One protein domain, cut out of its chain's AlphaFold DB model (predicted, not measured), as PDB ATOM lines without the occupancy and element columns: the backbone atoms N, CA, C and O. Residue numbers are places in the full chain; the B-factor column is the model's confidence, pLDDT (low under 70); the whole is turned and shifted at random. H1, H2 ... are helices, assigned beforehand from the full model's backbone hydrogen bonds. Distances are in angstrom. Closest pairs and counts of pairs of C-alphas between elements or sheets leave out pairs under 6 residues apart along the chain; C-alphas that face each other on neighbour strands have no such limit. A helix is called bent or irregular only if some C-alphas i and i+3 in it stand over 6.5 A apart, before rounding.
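AT A GLANCE: This is residues 4 to 104 of the 383 residues of an uncharacterized protein of Flavobacterium haoranii (UniProt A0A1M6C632). One long kinked helix, H4, runs along most of the length of this elongated domain, with H1 alongside it in the opposite direction. H2 crosses the first part of H1, residues 4 to 9, and reaches H4 with its last residues, 39 to 40; the chain then folds back into H3, which meets the first part of H4, residues 61 to 65, while H5 and the tiny H6 pack on the later part of H4. The printed part has 101 residues with six named helices, H1 to H6 in order along the chain, and no named strand; the class is all helix. The whole is compact, with a radius of gyration of the C-alphas of 13.4 A, and spans 39 by 23 by 20 A.

IN THESE COORDINATES: H1, residues 4 to 16, begins at C-alpha 4 at (154.643, 115.140, 185.672) and is 18.0 A long from first to last C-alpha. It is only just irregular: C-alphas 11 and 14 are 6.7 A apart. H2, residues 29 to 40, is 16.7 A long, and H3, residues 47 to 55, is 12.4 A long. H4, residues 61 to 84, is 34.3 A long and begins at C-alpha 61 at (143.006, 133.821, 190.742). It is irregular, with C-alphas 66 and 69 7.1 A apart, and has a kink of 43 degrees near residue 69. H5 holds residues 90 to 97. H6, residues 101 to 104, ends at C-alpha 104 at (160.906, 111.582, 200.804).

HOW THE PARTS SIT: H4 is the hub and touches the five other helices. H1 touches it at a shallow tilt of 28 degrees, opposite ways, the closest C-alphas being those of Leu 11 and Val 71, 6.4 A apart. H2 touches H4 with residues 39 to 40 alone, about perpendicular at 82 degrees, closest at the C-alphas of Ile 39 and His 72, 6.3 A. With residues 32 to 36 alone H2 touches H1, about perpendicular at 87 degrees, closest at the C-alphas of Glu 5 and Thr 36, 6.0 A. H2 and H3 form a helical hairpin at a steep tilt of 35.4 degrees, only just past shallow, with the C-alphas of Ser 38 and Ile 49 closest at 4.9 A. H4 touches H3 with residues 61 to 65 alone, closest at the C-alphas of Tyr 54 and Pro 61, 6.2 A. It touches H5 with residues 79 to 83 alone, about perpendicular at 85 degrees, closest at the C-alphas of Leu 79 and Ile 92, 6.6 A. H6 touches H4, closest at the C-alphas of Ile 76 and Phe 103, 5.7 A. H1 and H3 are apart. In H2, H3 and H5 every O i to N i+4 pair is within hydrogen-bond range, against 7 of 9 in H1 and 17 of 20 in H4; H6 is too short for such a pair.

THE WHOLE: The two C-alphas farthest apart, those of Asn 59 and Glu 86, are 40.7 A apart. The printed part has no cut. The link from H1 to H2, residues 17 to 28, is long, with its C-alphas 13 to 21 A from the mean of all C-alphas. The mean pLDDT of the printed part is 88.0, and no printed residue is under 70.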
ATOM      1  N   SER A   4     154.885 114.044 184.722       86.50
ATOM      2  CA  SER A   4     154.643 115.140 185.672       86.50
ATOM      3  C   SER A   4     153.712 116.226 185.119       86.50
ATOM      4  O   SER A   4     152.784 116.656 185.804       86.50
ATOM      5  N   GLU A   5     153.890 116.611 183.854       90.25
ATOM      6  CA  GLU A   5     153.032 117.589 183.173       90.25
ATOM      7  C   GLU A   5     151.599 117.050 182.967       90.25
ATOM      8  O   GLU A   5     150.622 117.793 183.064       90.25
ATOM      9  N   GLN A   6     151.443 115.751 182.691       87.12
ATOM     10  CA  GLN A   6     150.124 115.117 182.543       87.12
ATOM     11  C   GLN A   6     149.377 115.047 183.877       87.12
ATOM     12  O   GLN A   6     148.184 115.350 183.921       87.12
ATOM     13  N   ILE A   7     150.088 114.698 184.950       84.31
ATOM     14  CA  ILE A   7     149.561 114.665 186.316       84.31
ATOM     15  C   ILE A   7     149.118 116.064 186.743       84.31
ATOM     16  O   ILE A   7     147.991 116.257 187.189       84.31
ATOM     17  N   ILE A   8     149.961 117.089 186.562       91.12
ATOM     18  CA  ILE A   8     149.562 118.434 186.987       91.12
ATOM     19  C   ILE A   8     148.363 118.941 186.184       91.12
ATOM     20  O   ILE A   8     147.477 119.592 186.739       91.12
ATOM     21  N   LYS A   9     148.297 118.602 184.891       90.12
ATOM     22  CA  LYS A   9     147.173 118.965 184.033       90.12
ATOM     23  C   LYS A   9     145.872 118.357 184.545       90.12
ATOM     24  O   LYS A   9     144.882 119.078 184.622       90.12
ATOM     25  N   SER A  10     145.858 117.082 184.941       87.06
ATOM     26  CA  SER A  10     144.648 116.439 185.474       87.06
ATOM     27  C   SER A  10     144.210 117.026 186.823       87.06
ATOM     28  O   SER A  10     143.012 117.139 187.076       87.06
ATOM     29  N   LEU A  11     145.157 117.455 187.664       84.62
ATOM     30  CA  LEU A  11     144.874 118.052 188.973       84.62
ATOM     31  C   LEU A  11     144.368 119.499 188.881       84.62
ATOM     32  O   LEU A  11     143.505 119.910 189.659       84.62
ATOM     33  N   VAL A  12     144.917 120.283 187.953       88.12
ATOM     34  CA  VAL A  12     144.699 121.738 187.882       88.12
ATOM     35  C   VAL A  12     143.556 122.107 186.947       88.12
ATOM     36  O   VAL A  12     142.806 123.033 187.254       88.12
ATOM     37  N   LEU A  13     143.374 121.384 185.839       88.19
ATOM     38  CA  LEU A  13     142.347 121.708 184.846       88.19
ATOM     39  C   LEU A  13     140.929 121.808 185.457       88.19
ATOM     40  O   LEU A  13     140.287 122.835 185.238       88.19
ATOM     41  N   PRO A  14     140.477 120.890 186.340       86.94
ATOM     42  CA  PRO A  14     139.158 120.995 186.975       86.94
ATOM     43  C   PRO A  14     139.013 122.181 187.941       86.94
ATOM     44  O   PRO A  14     137.902 122.519 188.357       86.94
ATOM     45  N   VAL A  15     140.126 122.770 188.390       86.50
ATOM     46  CA  VAL A  15     140.126 123.976 189.229       86.50
ATOM     47  C   VAL A  15     139.970 125.214 188.352       86.50
ATOM     48  O   VAL A  15     139.186 126.095 188.699       86.50
ATOM     49  N   LEU A  16     140.671 125.249 187.216       87.44
ATOM     50  CA  LEU A  16     140.635 126.353 186.259       87.44
ATOM     51  C   LEU A  16     139.295 126.444 185.517       87.44
ATOM     52  O   LEU A  16     138.736 127.529 185.415       87.44
ATOM     53  N   GLU A  17     138.721 125.312 185.100       87.31
ATOM     54  CA  GLU A  17     137.435 125.240 184.379       87.31
ATOM     55  C   GLU A  17     136.236 125.799 185.161       87.31
ATOM     56  O   GLU A  17     135.166 126.021 184.599       87.31
ATOM     57  N   LYS A  18     136.390 126.036 186.467       84.62
ATOM     58  CA  LYS A  18     135.342 126.620 187.311       84.62
ATOM     59  C   LYS A  18     135.342 128.150 187.315       84.62
ATOM     60  O   LYS A  18     134.519 128.723 188.036       84.62
ATOM     61  N   ASP A  19     136.278 128.794 186.625       85.75
ATOM     62  CA  ASP A  19     136.334 130.245 186.452       85.75
ATOM     63  C   ASP A  19     135.697 130.650 185.116       85.75
ATOM     64  O   ASP A  19     135.968 130.054 184.077       85.75
ATOM     65  N   ASN A  20     134.848 131.677 185.137       81.62
ATOM     66  CA  ASN A  20     134.077 132.091 183.962       81.62
ATOM     67  C   ASN A  20     134.935 132.739 182.860       81.62
ATOM     68  O   ASN A  20     134.505 132.770 181.711       81.62
ATOM     69  N   ASN A  21     136.124 133.252 183.198       83.50
ATOM     70  CA  ASN A  21     137.073 133.826 182.239       83.50
ATOM     71  C   ASN A  21     138.139 132.816 181.793       83.50
ATOM     72  O   ASN A  21     139.065 133.172 181.061       83.50
ATOM     73  N   PHE A  22     138.038 131.557 182.225       85.50
ATOM     74  CA  PHE A  22     138.985 130.534 181.826       85.50
ATOM     75  C   PHE A  22     138.904 130.246 180.321       85.50
ATOM     76  O   PHE A  22     137.850 129.892 179.793       85.50
ATOM     77  N   ASN A  23     140.045 130.348 179.634       80.56
ATOM     78  CA  ASN A  23     140.174 130.009 178.222       80.56
ATOM     79  C   ASN A  23     141.283 128.971 178.013       80.56
ATOM     80  O   ASN A  23     142.469 129.249 178.194       80.56
ATOM     81  N   GLN A  24     140.889 127.777 177.571       78.69
ATOM     82  CA  GLN A  24     141.797 126.654 177.347       78.69
ATOM     83  C   GLN A  24     142.818 126.910 176.224       78.69
ATOM     84  O   GLN A  24     143.884 126.298 176.225       78.69
ATOM     85  N   LEU A  25     142.537 127.840 175.301       73.38
ATOM     86  CA  LEU A  25     143.447 128.210 174.208       73.38
ATOM     87  C   LEU A  25     144.759 128.842 174.705       73.38
ATOM     88  O   LEU A  25     145.750 128.831 173.980       73.38
ATOM     89  N   ASN A  26     144.784 129.339 175.946       71.44
ATOM     90  CA  ASN A  26     145.968 129.941 176.562       71.44
ATOM     91  C   ASN A  26     146.908 128.904 177.214       71.44
ATOM     92  O   ASN A  26     147.978 129.267 177.694       71.44
ATOM     93  N   LEU A  27     146.531 127.618 177.244       83.44
ATOM     94  CA  LEU A  27     147.277 126.557 177.929       83.44
ATOM     95  C   LEU A  27     148.102 125.709 176.948       83.44
ATOM     96  O   LEU A  27     147.748 124.565 176.645       83.44
ATOM     97  N   ASN A  28     149.207 126.269 176.456       86.44
ATOM     98  CA  ASN A  28     150.167 125.557 175.609       86.44
ATOM     99  C   ASN A  28     151.148 124.688 176.432       86.44
ATOM    100  O   ASN A  28     151.134 124.683 177.665       86.44
ATOM    101  N   ASP A  29     152.008 123.928 175.752       86.62
ATOM    102  CA  ASP A  29     152.984 123.049 176.413       86.62
ATOM    103  C   ASP A  29     153.993 123.829 177.281       86.62
ATOM    104  O   ASP A  29     154.379 123.358 178.353       86.62
ATOM    105  N   ASP A  30     154.370 125.045 176.871       89.06
ATOM    106  CA  ASP A  30     155.272 125.914 177.637       89.06
ATOM    107  C   ASP A  30     154.653 126.348 178.969       89.06
ATOM    108  O   ASP A  30     155.332 126.336 180.000       89.06
ATOM    109  N   PHE A  31     153.353 126.661 178.974       90.81
ATOM    110  CA  PHE A  31     152.604 126.935 180.194       90.81
ATOM    111  C   PHE A  31     152.661 125.736 181.140       90.81
ATOM    112  O   PHE A  31     153.020 125.895 182.307       90.81
ATOM    113  N   TRP A  32     152.356 124.527 180.657       91.81
ATOM    114  CA  TRP A  32     152.349 123.337 181.512       91.81
ATOM    115  C   TRP A  32     153.729 123.031 182.075       91.81
ATOM    116  O   TRP A  32     153.846 122.682 183.250       91.81
ATOM    117  N   LYS A  33     154.785 123.237 181.289       90.75
ATOM    118  CA  LYS A  33     156.164 123.106 181.755       90.75
ATOM    119  C   LYS A  33     156.507 124.133 182.841       90.75
ATOM    120  O   LYS A  33     157.070 123.760 183.876       90.75
ATOM    121  N   ALA A  34     156.151 125.402 182.641       91.19
ATOM    122  CA  ALA A  34     156.388 126.476 183.608       91.19
ATOM    123  C   ALA A  34     155.590 126.268 184.903       91.19
ATOM    124  O   ALA A  34     156.142 126.398 185.998       91.19
ATOM    125  N   PHE A  35     154.321 125.875 184.782       93.56
ATOM    126  CA  PHE A  35     153.451 125.563 185.909       93.56
ATOM    127  C   PHE A  35     154.003 124.381 186.709       93.56
ATOM    128  O   PHE A  35     154.179 124.502 187.918       93.56
ATOM    129  N   THR A  36     154.345 123.273 186.037       93.50
ATOM    130  CA  THR A  36     154.910 122.067 186.675       93.50
ATOM    131  C   THR A  36     156.197 122.397 187.427       93.50
ATOM    132  O   THR A  36     156.340 122.058 188.596       93.50
ATOM    133  N   SER A  37     157.122 123.113 186.788       91.19
ATOM    134  CA  SER A  37     158.407 123.463 187.409       91.19
ATOM    135  C   SER A  37     158.222 124.372 188.629       91.19
ATOM    136  O   SER A  37     158.886 124.194 189.646       91.19
ATOM    137  N   SER A  38     157.289 125.322 188.541       93.06
ATOM    138  CA  SER A  38     157.024 126.286 189.610       93.06
ATOM    139  C   SER A  38     156.299 125.657 190.799       93.06
ATOM    140  O   SER A  38     156.602 125.992 191.941       93.06
ATOM    141  N   ILE A  39     155.353 124.739 190.560       94.19
ATOM    142  CA  ILE A  39     154.618 124.082 191.648       94.19
ATOM    143  C   ILE A  39     155.499 123.082 192.408       94.19
ATOM    144  O   ILE A  39     155.324 122.947 193.610       94.19
ATOM    145  N   LEU A  40     156.474 122.430 191.762       92.50
ATOM    146  CA  LEU A  40     157.383 121.476 192.426       92.50
ATOM    147  C   LEU A  40     158.193 122.096 193.570       92.50
ATOM    148  O   LEU A  40     158.557 121.403 194.515       92.50
ATOM    149  N   LEU A  41     158.485 123.394 193.477       87.25
ATOM    150  CA  LEU A  41     159.250 124.140 194.475       87.25
ATOM    151  C   LEU A  41     158.358 125.043 195.334       87.25
ATOM    152  O   LEU A  41     158.872 125.916 196.026       87.25
ATOM    153  N   TYR A  42     157.039 124.832 195.320       90.75
ATOM    154  CA  TYR A  42     156.060 125.694 195.985       90.75
ATOM    155  C   TYR A  42     156.319 125.894 197.486       90.75
ATOM    156  O   TYR A  42     156.164 127.003 197.991       90.75
ATOM    157  N   GLU A  43     156.735 124.841 198.195       83.69
ATOM    158  CA  GLU A  43     157.071 124.927 199.624       83.69
ATOM    159  C   GLU A  43     158.352 125.733 199.891       83.69
ATOM    160  O   GLU A  43     158.498 126.304 200.971       83.69
ATOM    161  N   ASN A  44     159.254 125.812 198.907       86.38
ATOM    162  CA  ASN A  44     160.504 126.564 199.000       86.38
ATOM    163  C   ASN A  44     160.304 128.031 198.595       86.38
ATOM    164  O   ASN A  44     160.745 128.939 199.298       86.38
ATOM    165  N   ASP A  45     159.642 128.265 197.460       90.12
ATOM    166  CA  ASP A  45     159.267 129.589 196.971       90.12
ATOM    167  C   ASP A  45     157.945 129.522 196.194       90.12
ATOM    168  O   ASP A  45     157.856 128.966 195.100       90.12
ATOM    169  N   ALA A  46     156.906 130.142 196.751       91.56
ATOM    170  CA  ALA A  46     155.582 130.192 196.141       91.56
ATOM    171  C   ALA A  46     155.435 131.290 195.069       91.56
ATOM    172  O   ALA A  46     154.477 131.274 194.293       91.56
ATOM    173  N   LYS A  47     156.359 132.259 194.993       93.75
ATOM    174  CA  LYS A  47     156.233 133.404 194.072       93.75
ATOM    175  C   LYS A  47     156.194 133.000 192.593       93.75
ATOM    176  O   LYS A  47     155.359 133.560 191.876       93.75
ATOM    177  N   PRO A  48     157.023 132.052 192.106       94.31
ATOM    178  CA  PRO A  48     157.001 131.637 190.707       94.31
ATOM    179  C   PRO A  48     155.639 131.086 190.286       94.31
ATOM    180  O   PRO A  48     155.123 131.472 189.242       94.31
ATOM    181  N   ILE A  49     155.006 130.256 191.122       94.56
ATOM    182  CA  ILE A  49     153.706 129.676 190.775       94.56
ATOM    183  C   ILE A  49     152.575 130.703 190.863       94.56
ATOM    184  O   ILE A  49     151.679 130.691 190.025       94.56
ATOM    185  N   PHE A  50     152.633 131.648 191.807       94.31
ATOM    186  CA  PHE A  50     151.655 132.738 191.860       94.31
ATOM    187  C   PHE A  50     151.718 133.605 190.606       94.31
ATOM    188  O   PHE A  50     150.676 133.927 190.043       94.31
ATOM    189  N   LYS A  51     152.926 133.923 190.121       94.12
ATOM    190  CA  LYS A  51     153.108 134.649 188.858       94.12
ATOM    191  C   LYS A  51     152.419 133.923 187.696       94.12
ATOM    192  O   LYS A  51     151.632 134.547 186.993       94.12
ATOM    193  N   VAL A  52     152.647 132.615 187.559       93.19
ATOM    194  CA  VAL A  52     152.007 131.792 186.518       93.19
ATOM    195  C   VAL A  52     150.477 131.817 186.640       93.19
ATOM    196  O   VAL A  52     149.782 131.892 185.632       93.19
ATOM    197  N   VAL A  53     149.928 131.792 187.861       91.69
ATOM    198  CA  VAL A  53     148.472 131.859 188.080       91.69
ATOM    199  C   VAL A  53     147.896 133.232 187.725       91.69
ATOM    200  O   VAL A  53     146.841 133.295 187.101       91.69
ATOM    201  N   TYR A  54     148.564 134.335 188.072       90.88
ATOM    202  CA  TYR A  54     148.086 135.675 187.707       90.88
ATOM    203  C   TYR A  54     148.170 135.943 186.196       90.88
ATOM    204  O   TYR A  54     147.319 136.647 185.653       90.88
ATOM    205  N   GLU A  55     149.137 135.345 185.492       90.31
ATOM    206  CA  GLU A  55     149.260 135.431 184.028       90.31
ATOM    207  C   GLU A  55     148.090 134.765 183.279       90.31
ATOM    208  O   GLU A  55     147.843 135.101 182.122       90.31
ATOM    209  N   LEU A  56     147.314 133.894 183.939       87.25
ATOM    210  CA  LEU A  56     146.101 133.295 183.369       87.25
ATOM    211  C   LEU A  56     144.932 134.279 183.222       87.25
ATOM    212  O   LEU A  56     143.958 133.941 182.553       87.25
ATOM    213  N   GLN A  57     145.008 135.466 183.842       87.31
ATOM    214  CA  GLN A  57     143.968 136.505 183.780       87.31
ATOM    215  C   GLN A  57     142.563 135.995 184.162       87.31
ATOM    216  O   GLN A  57     141.549 136.411 183.598       87.31
ATOM    217  N   LEU A  58     142.506 135.078 185.132       87.50
ATOM    218  CA  LEU A  58     141.257 134.544 185.680       87.50
ATOM    219  C   LEU A  58     140.449 135.642 186.378       87.50
ATOM    220  O   LEU A  58     141.011 136.635 186.841       87.50
ATOM    221  N   ASN A  59     139.138 135.440 186.506       88.38
ATOM    222  CA  ASN A  59     138.290 136.360 187.259       88.38
ATOM    223  C   ASN A  59     138.594 136.309 188.771       88.38
ATOM    224  O   ASN A  59     138.583 137.341 189.436       88.38
ATOM    225  N   ASP A  60     138.890 135.120 189.310       88.12
ATOM    226  CA  ASP A  60     139.283 134.914 190.711       88.12
ATOM    227  C   ASP A  60     140.542 134.021 190.829       88.12
ATOM    228  O   ASP A  60     140.446 132.820 191.122       88.12
ATOM    229  N   PRO A  61     141.755 134.575 190.618       88.94
ATOM    230  CA  PRO A  61     143.006 133.821 190.742       88.94
ATOM    231  C   PRO A  61     143.255 133.320 192.176       88.94
ATOM    232  O   PRO A  61     143.876 132.270 192.366       88.94
ATOM    233  N   GLU A  62     142.714 133.999 193.193       90.69
ATOM    234  CA  GLU A  62     142.863 133.618 194.604       90.69
ATOM    235  C   GLU A  62     142.228 132.257 194.901       90.69
ATOM    236  O   GLU A  62     142.705 131.492 195.744       90.69
ATOM    237  N   ARG A  63     141.165 131.903 194.174       87.88
ATOM    238  CA  ARG A  63     140.548 130.577 194.265       87.88
ATOM    239  C   ARG A  63     141.507 129.459 193.864       87.88
ATOM    240  O   ARG A  63     141.509 128.407 194.508       87.88
ATOM    241  N   VAL A  64     142.308 129.679 192.822       87.94
ATOM    242  CA  VAL A  64     143.326 128.725 192.363       87.94
ATOM    243  C   VAL A  64     144.471 128.680 193.365       87.94
ATOM    244  O   VAL A  64     144.861 127.593 193.788       87.94
ATOM    245  N   ILE A  65     144.934 129.847 193.829       92.31
ATOM    246  CA  ILE A  65     146.003 129.974 194.831       92.31
ATOM    247  C   ILE A  65     145.672 129.185 196.105       92.31
ATOM    248  O   ILE A  65     146.490 128.389 196.566       92.31
ATOM    249  N   LYS A  66     144.440 129.300 196.621       91.44
ATOM    250  CA  LYS A  66     143.956 128.536 197.790       91.44
ATOM    251  C   LYS A  66     144.007 127.016 197.609       91.44
ATOM    252  O   LYS A  66     143.977 126.284 198.596       91.44
ATOM    253  N   LYS A  67     144.043 126.520 196.369       90.12
ATOM    254  CA  LYS A  67     144.133 125.088 196.051       90.12
ATOM    255  C   LYS A  67     145.561 124.611 195.805       90.12
ATOM    256  O   LYS A  67     145.774 123.399 195.856       90.12
ATOM    257  N   LEU A  68     146.537 125.505 195.618       91.75
ATOM    258  CA  LEU A  68     147.911 125.127 195.269       91.75
ATOM    259  C   LEU A  68     148.564 124.216 196.308       91.75
ATOM    260  O   LEU A  68     149.219 123.262 195.916       91.75
ATOM    261  N   THR A  69     148.310 124.408 197.604       90.19
ATOM    262  CA  THR A  69     148.817 123.497 198.647       90.19
ATOM    263  C   THR A  69     148.314 122.064 198.453       90.19
ATOM    264  O   THR A  69     149.093 121.117 198.520       90.19
ATOM    265  N   SER A  70     147.020 121.890 198.163       86.38
ATOM    266  CA  SER A  70     146.446 120.561 197.905       86.38
ATOM    267  C   SER A  70     146.927 119.963 196.584       86.38
ATOM    268  O   SER A  70     147.206 118.771 196.519       86.38
ATOM    269  N   VAL A  71     147.076 120.793 195.549       87.50
ATOM    270  CA  VAL A  71     147.590 120.376 194.241       87.50
ATOM    271  C   VAL A  71     149.049 119.935 194.354       87.50
ATOM    272  O   VAL A  71     149.397 118.881 193.832       87.50
ATOM    273  N   HIS A  72     149.878 120.696 195.074       93.06
ATOM    274  CA  HIS A  72     151.264 120.346 195.373       93.06
ATOM    275  C   HIS A  72     151.335 118.996 196.089       93.06
ATOM    276  O   HIS A  72     151.991 118.084 195.599       93.06
ATOM    277  N   ALA A  73     150.594 118.822 197.187       86.25
ATOM    278  CA  ALA A  73     150.597 117.567 197.936       86.25
ATOM    279  C   ALA A  73     150.182 116.357 197.074       86.25
ATOM    280  O   ALA A  73     150.829 115.310 197.140       86.25
ATOM    281  N   SER A  74     149.154 116.504 196.233       82.56
ATOM    282  CA  SER A  74     148.723 115.452 195.303       82.56
ATOM    283  C   SER A  74     149.777 115.142 194.238       82.56
ATOM    284  O   SER A  74     150.076 113.972 194.014       82.56
ATOM    285  N   LEU A  75     150.396 116.165 193.635       91.38
ATOM    286  CA  LEU A  75     151.477 115.981 192.662       91.38
ATOM    287  C   LEU A  75     152.656 115.222 193.286       91.38
ATOM    288  O   LEU A  75     153.152 114.263 192.699       91.38
ATOM    289  N   ILE A  76     153.086 115.622 194.487       92.38
ATOM    290  CA  ILE A  76     154.184 114.967 195.205       92.38
ATOM    291  C   ILE A  76     153.844 113.505 195.520       92.38
ATOM    292  O   ILE A  76     154.699 112.635 195.348       92.38
ATOM    293  N   LYS A  77     152.601 113.216 195.924       84.50
ATOM    294  CA  LYS A  77     152.121 111.847 196.157       84.50
ATOM    295  C   LYS A  77     152.200 110.997 194.883       84.50
ATOM    296  O   LYS A  77     152.762 109.905 194.927       84.50
ATOM    297  N   GLU A  78     151.689 111.491 193.756       82.69
ATOM    298  CA  GLU A  78     151.699 110.748 192.487       82.69
ATOM    299  C   GLU A  78     153.122 110.525 191.947       82.69
ATOM    300  O   GLU A  78     153.445 109.436 191.473       82.69
ATOM    301  N   LEU A  79     154.014 111.514 192.077       89.06
ATOM    302  CA  LEU A  79     155.422 111.361 191.696       89.06
ATOM    303  C   LEU A  79     156.170 110.377 192.604       89.06
ATOM    304  O   LEU A  79     157.035 109.638 192.129       89.06
ATOM    305  N   ALA A  80     155.846 110.338 193.899       87.12
ATOM    306  CA  ALA A  80     156.440 109.389 194.835       87.12
ATOM    307  C   ALA A  80     156.016 107.945 194.530       87.12
ATOM    308  O   ALA A  80     156.857 107.044 194.538       87.12
ATOM    309  N   GLU A  81     154.736 107.725 194.210       81.75
ATOM    310  CA  GLU A  81     154.237 106.429 193.743       81.75
ATOM    311  C   GLU A  81     154.942 106.010 192.447       81.75
ATOM    312  O   GLU A  81     155.483 104.903 192.364       81.75
ATOM    313  N   LEU A  82     155.021 106.922 191.470       84.00
ATOM    314  CA  LEU A  82     155.707 106.689 190.201       84.00
ATOM    315  C   LEU A  82     157.168 106.267 190.412       84.00
ATOM    316  O   LEU A  82     157.614 105.303 189.793       84.00
ATOM    317  N   HIS A  83     157.894 106.941 191.309       91.31
ATOM    318  CA  HIS A  83     159.283 106.615 191.632       91.31
ATOM    319  C   HIS A  83     159.440 105.207 192.240       91.31
ATOM    320  O   HIS A  83     160.341 104.458 191.864       91.31
ATOM    321  N   VAL A  84     158.552 104.806 193.159       83.38
ATOM    322  CA  VAL A  84     158.591 103.476 193.808       83.38
ATOM    323  C   VAL A  84     158.225 102.337 192.845       83.38
ATOM    324  O   VAL A  84     158.695 101.200 193.002       83.38
ATOM    325  N   LEU A  85     157.417 102.643 191.831       77.81
ATOM    326  CA  LEU A  85     157.078 101.751 190.722       77.81
ATOM    327  C   LEU A  85     158.132 101.750 189.597       77.81
ATOM    328  O   LEU A  85     157.849 101.252 188.514       77.81
ATOM    329  N   GLU A  86     159.337 102.276 189.854       77.19
ATOM    330  CA  GLU A  86     160.469 102.319 188.908       77.19
ATOM    331  C   GLU A  86     160.210 103.199 187.669       77.19
ATOM    332  O   GLU A  86     160.860 103.068 186.634       77.19
ATOM    333  N   GLY A  87     159.275 104.147 187.773       71.69
ATOM    334  CA  GLY A  87     159.074 105.189 186.775       71.69
ATOM    335  C   GLY A  87     160.104 106.316 186.898       71.69
ATOM    336  O   GLY A  87     160.425 106.764 187.996       71.69
ATOM    337  N   SER A  88     160.586 106.811 185.756       78.00
ATOM    338  CA  SER A  88     161.477 107.975 185.664       78.00
ATOM    339  C   SER A  88     160.726 109.224 185.193       78.00
ATOM    340  O   SER A  88     159.948 109.148 184.237       78.00
ATOM    341  N   ASP A  89     161.004 110.374 185.806       89.12
ATOM    342  CA  ASP A  89     160.550 111.699 185.366       89.12
ATOM    343  C   ASP A  89     161.533 112.761 185.889       89.12
ATOM    344  O   ASP A  89     161.978 112.667 187.028       89.12
ATOM    345  N   GLU A  90     161.852 113.780 185.090       89.75
ATOM    346  CA  GLU A  90     162.783 114.856 185.480       89.75
ATOM    347  C   GLU A  90     162.318 115.602 186.745       89.75
ATOM    348  O   GLU A  90     163.133 116.067 187.538       89.75
ATOM    349  N   ALA A  91     161.003 115.671 186.984       90.69
ATOM    350  CA  ALA A  91     160.452 116.243 188.209       90.69
ATOM    351  C   ALA A  91     160.918 115.495 189.470       90.69
ATOM    352  O   ALA A  91     161.130 116.118 190.510       90.69
ATOM    353  N   ILE A  92     161.106 114.174 189.384       92.06
ATOM    354  CA  ILE A  92     161.595 113.354 190.500       92.06
ATOM    355  C   ILE A  92     163.049 113.714 190.814       92.06
ATOM    356  O   ILE A  92     163.391 113.904 191.980       92.06
ATOM    357  N   ASP A  93     163.882 113.874 189.785       91.38
ATOM    358  CA  ASP A  93     165.288 114.251 189.951       91.38
ATOM    359  C   ASP A  93     165.416 115.621 190.631       91.38
ATOM    360  O   ASP A  93     166.226 115.796 191.543       91.38
ATOM    361  N   ILE A  94     164.554 116.573 190.260       91.06
ATOM    362  CA  ILE A  94     164.476 117.895 190.897       91.06
ATOM    363  C   ILE A  94     164.095 117.766 192.379       91.06
ATOM    364  O   ILE A  94     164.728 118.399 193.227       91.06
ATOM    365  N   LEU A  95     163.089 116.954 192.718       91.62
ATOM    366  CA  LEU A  95     162.642 116.770 194.105       91.62
ATOM    367  C   LEU A  95     163.709 116.106 194.982       91.62
ATOM    368  O   LEU A  95     163.880 116.497 196.140       91.62
ATOM    369  N   LEU A  96     164.446 115.142 194.425       90.38
ATOM    370  CA  LEU A  96     165.577 114.493 195.086       90.38
ATOM    371  C   LEU A  96     166.738 115.471 195.295       90.38
ATOM    372  O   LEU A  96     167.253 115.571 196.406       90.38
ATOM    373  N   ALA A  97     167.111 116.240 194.266       90.62
ATOM    374  CA  ALA A  97     168.186 117.229 194.354       90.62
ATOM    375  C   ALA A  97     167.896 118.334 195.384       90.62
ATOM    376  O   ALA A  97     168.811 118.829 196.039       90.62
ATOM    377  N   ASN A  98     166.623 118.698 195.560       88.44
ATOM    378  CA  ASN A  98     166.187 119.708 196.526       88.44
ATOM    379  C   ASN A  98     165.870 119.137 197.922       88.44
ATOM    380  O   ASN A  98     165.413 119.890 198.780       88.44
ATOM    381  N   ASN A  99     166.100 117.841 198.172       86.19
ATOM    382  CA  ASN A  99     165.787 117.176 199.443       86.19
ATOM    383  C   ASN A  99     164.352 117.453 199.936       86.19
ATOM    384  O   ASN A  99     164.135 117.740 201.115       86.19
ATOM    385  N   SER A 100     163.361 117.381 199.038       89.69
ATOM    386  CA  SER A 100     161.958 117.627 199.395       89.69
ATOM    387  C   SER A 100     161.496 116.655 200.487       89.69
ATOM    388  O   SER A 100     161.383 115.445 200.265       89.69
ATOM    389  N   LYS A 101     161.214 117.189 201.683       90.06
ATOM    390  CA  LYS A 101     160.817 116.393 202.854       90.06
ATOM    391  C   LYS A 101     159.524 115.624 202.590       90.06
ATOM    392  O   LYS A 101     159.484 114.418 202.821       90.06
ATOM    393  N   LEU A 102     158.507 116.306 202.057       88.38
ATOM    394  CA  LEU A 102     157.217 115.698 201.735       88.38
ATOM    395  C   LEU A 102     157.378 114.559 200.720       88.38
ATOM    396  O   LEU A 102     156.794 113.493 200.890       88.38
ATOM    397  N   PHE A 103     158.210 114.748 199.691       93.19
ATOM    398  CA  PHE A 103     158.472 113.708 198.698       93.19
ATOM    399  C   PHE A 103     159.152 112.481 199.313       93.19
ATOM    400  O   PHE A 103     158.701 111.359 199.097       93.19
ATOM    401  N   ILE A 104     160.192 112.678 200.129       92.12
ATOM    402  CA  ILE A 104     160.906 111.582 200.804       92.12
ATOM    403  C   ILE A 104     159.964 110.799 201.733       92.12
ATOM    404  O   ILE A 104     159.994 109.566 201.747       92.12
TER     405      ILE A 104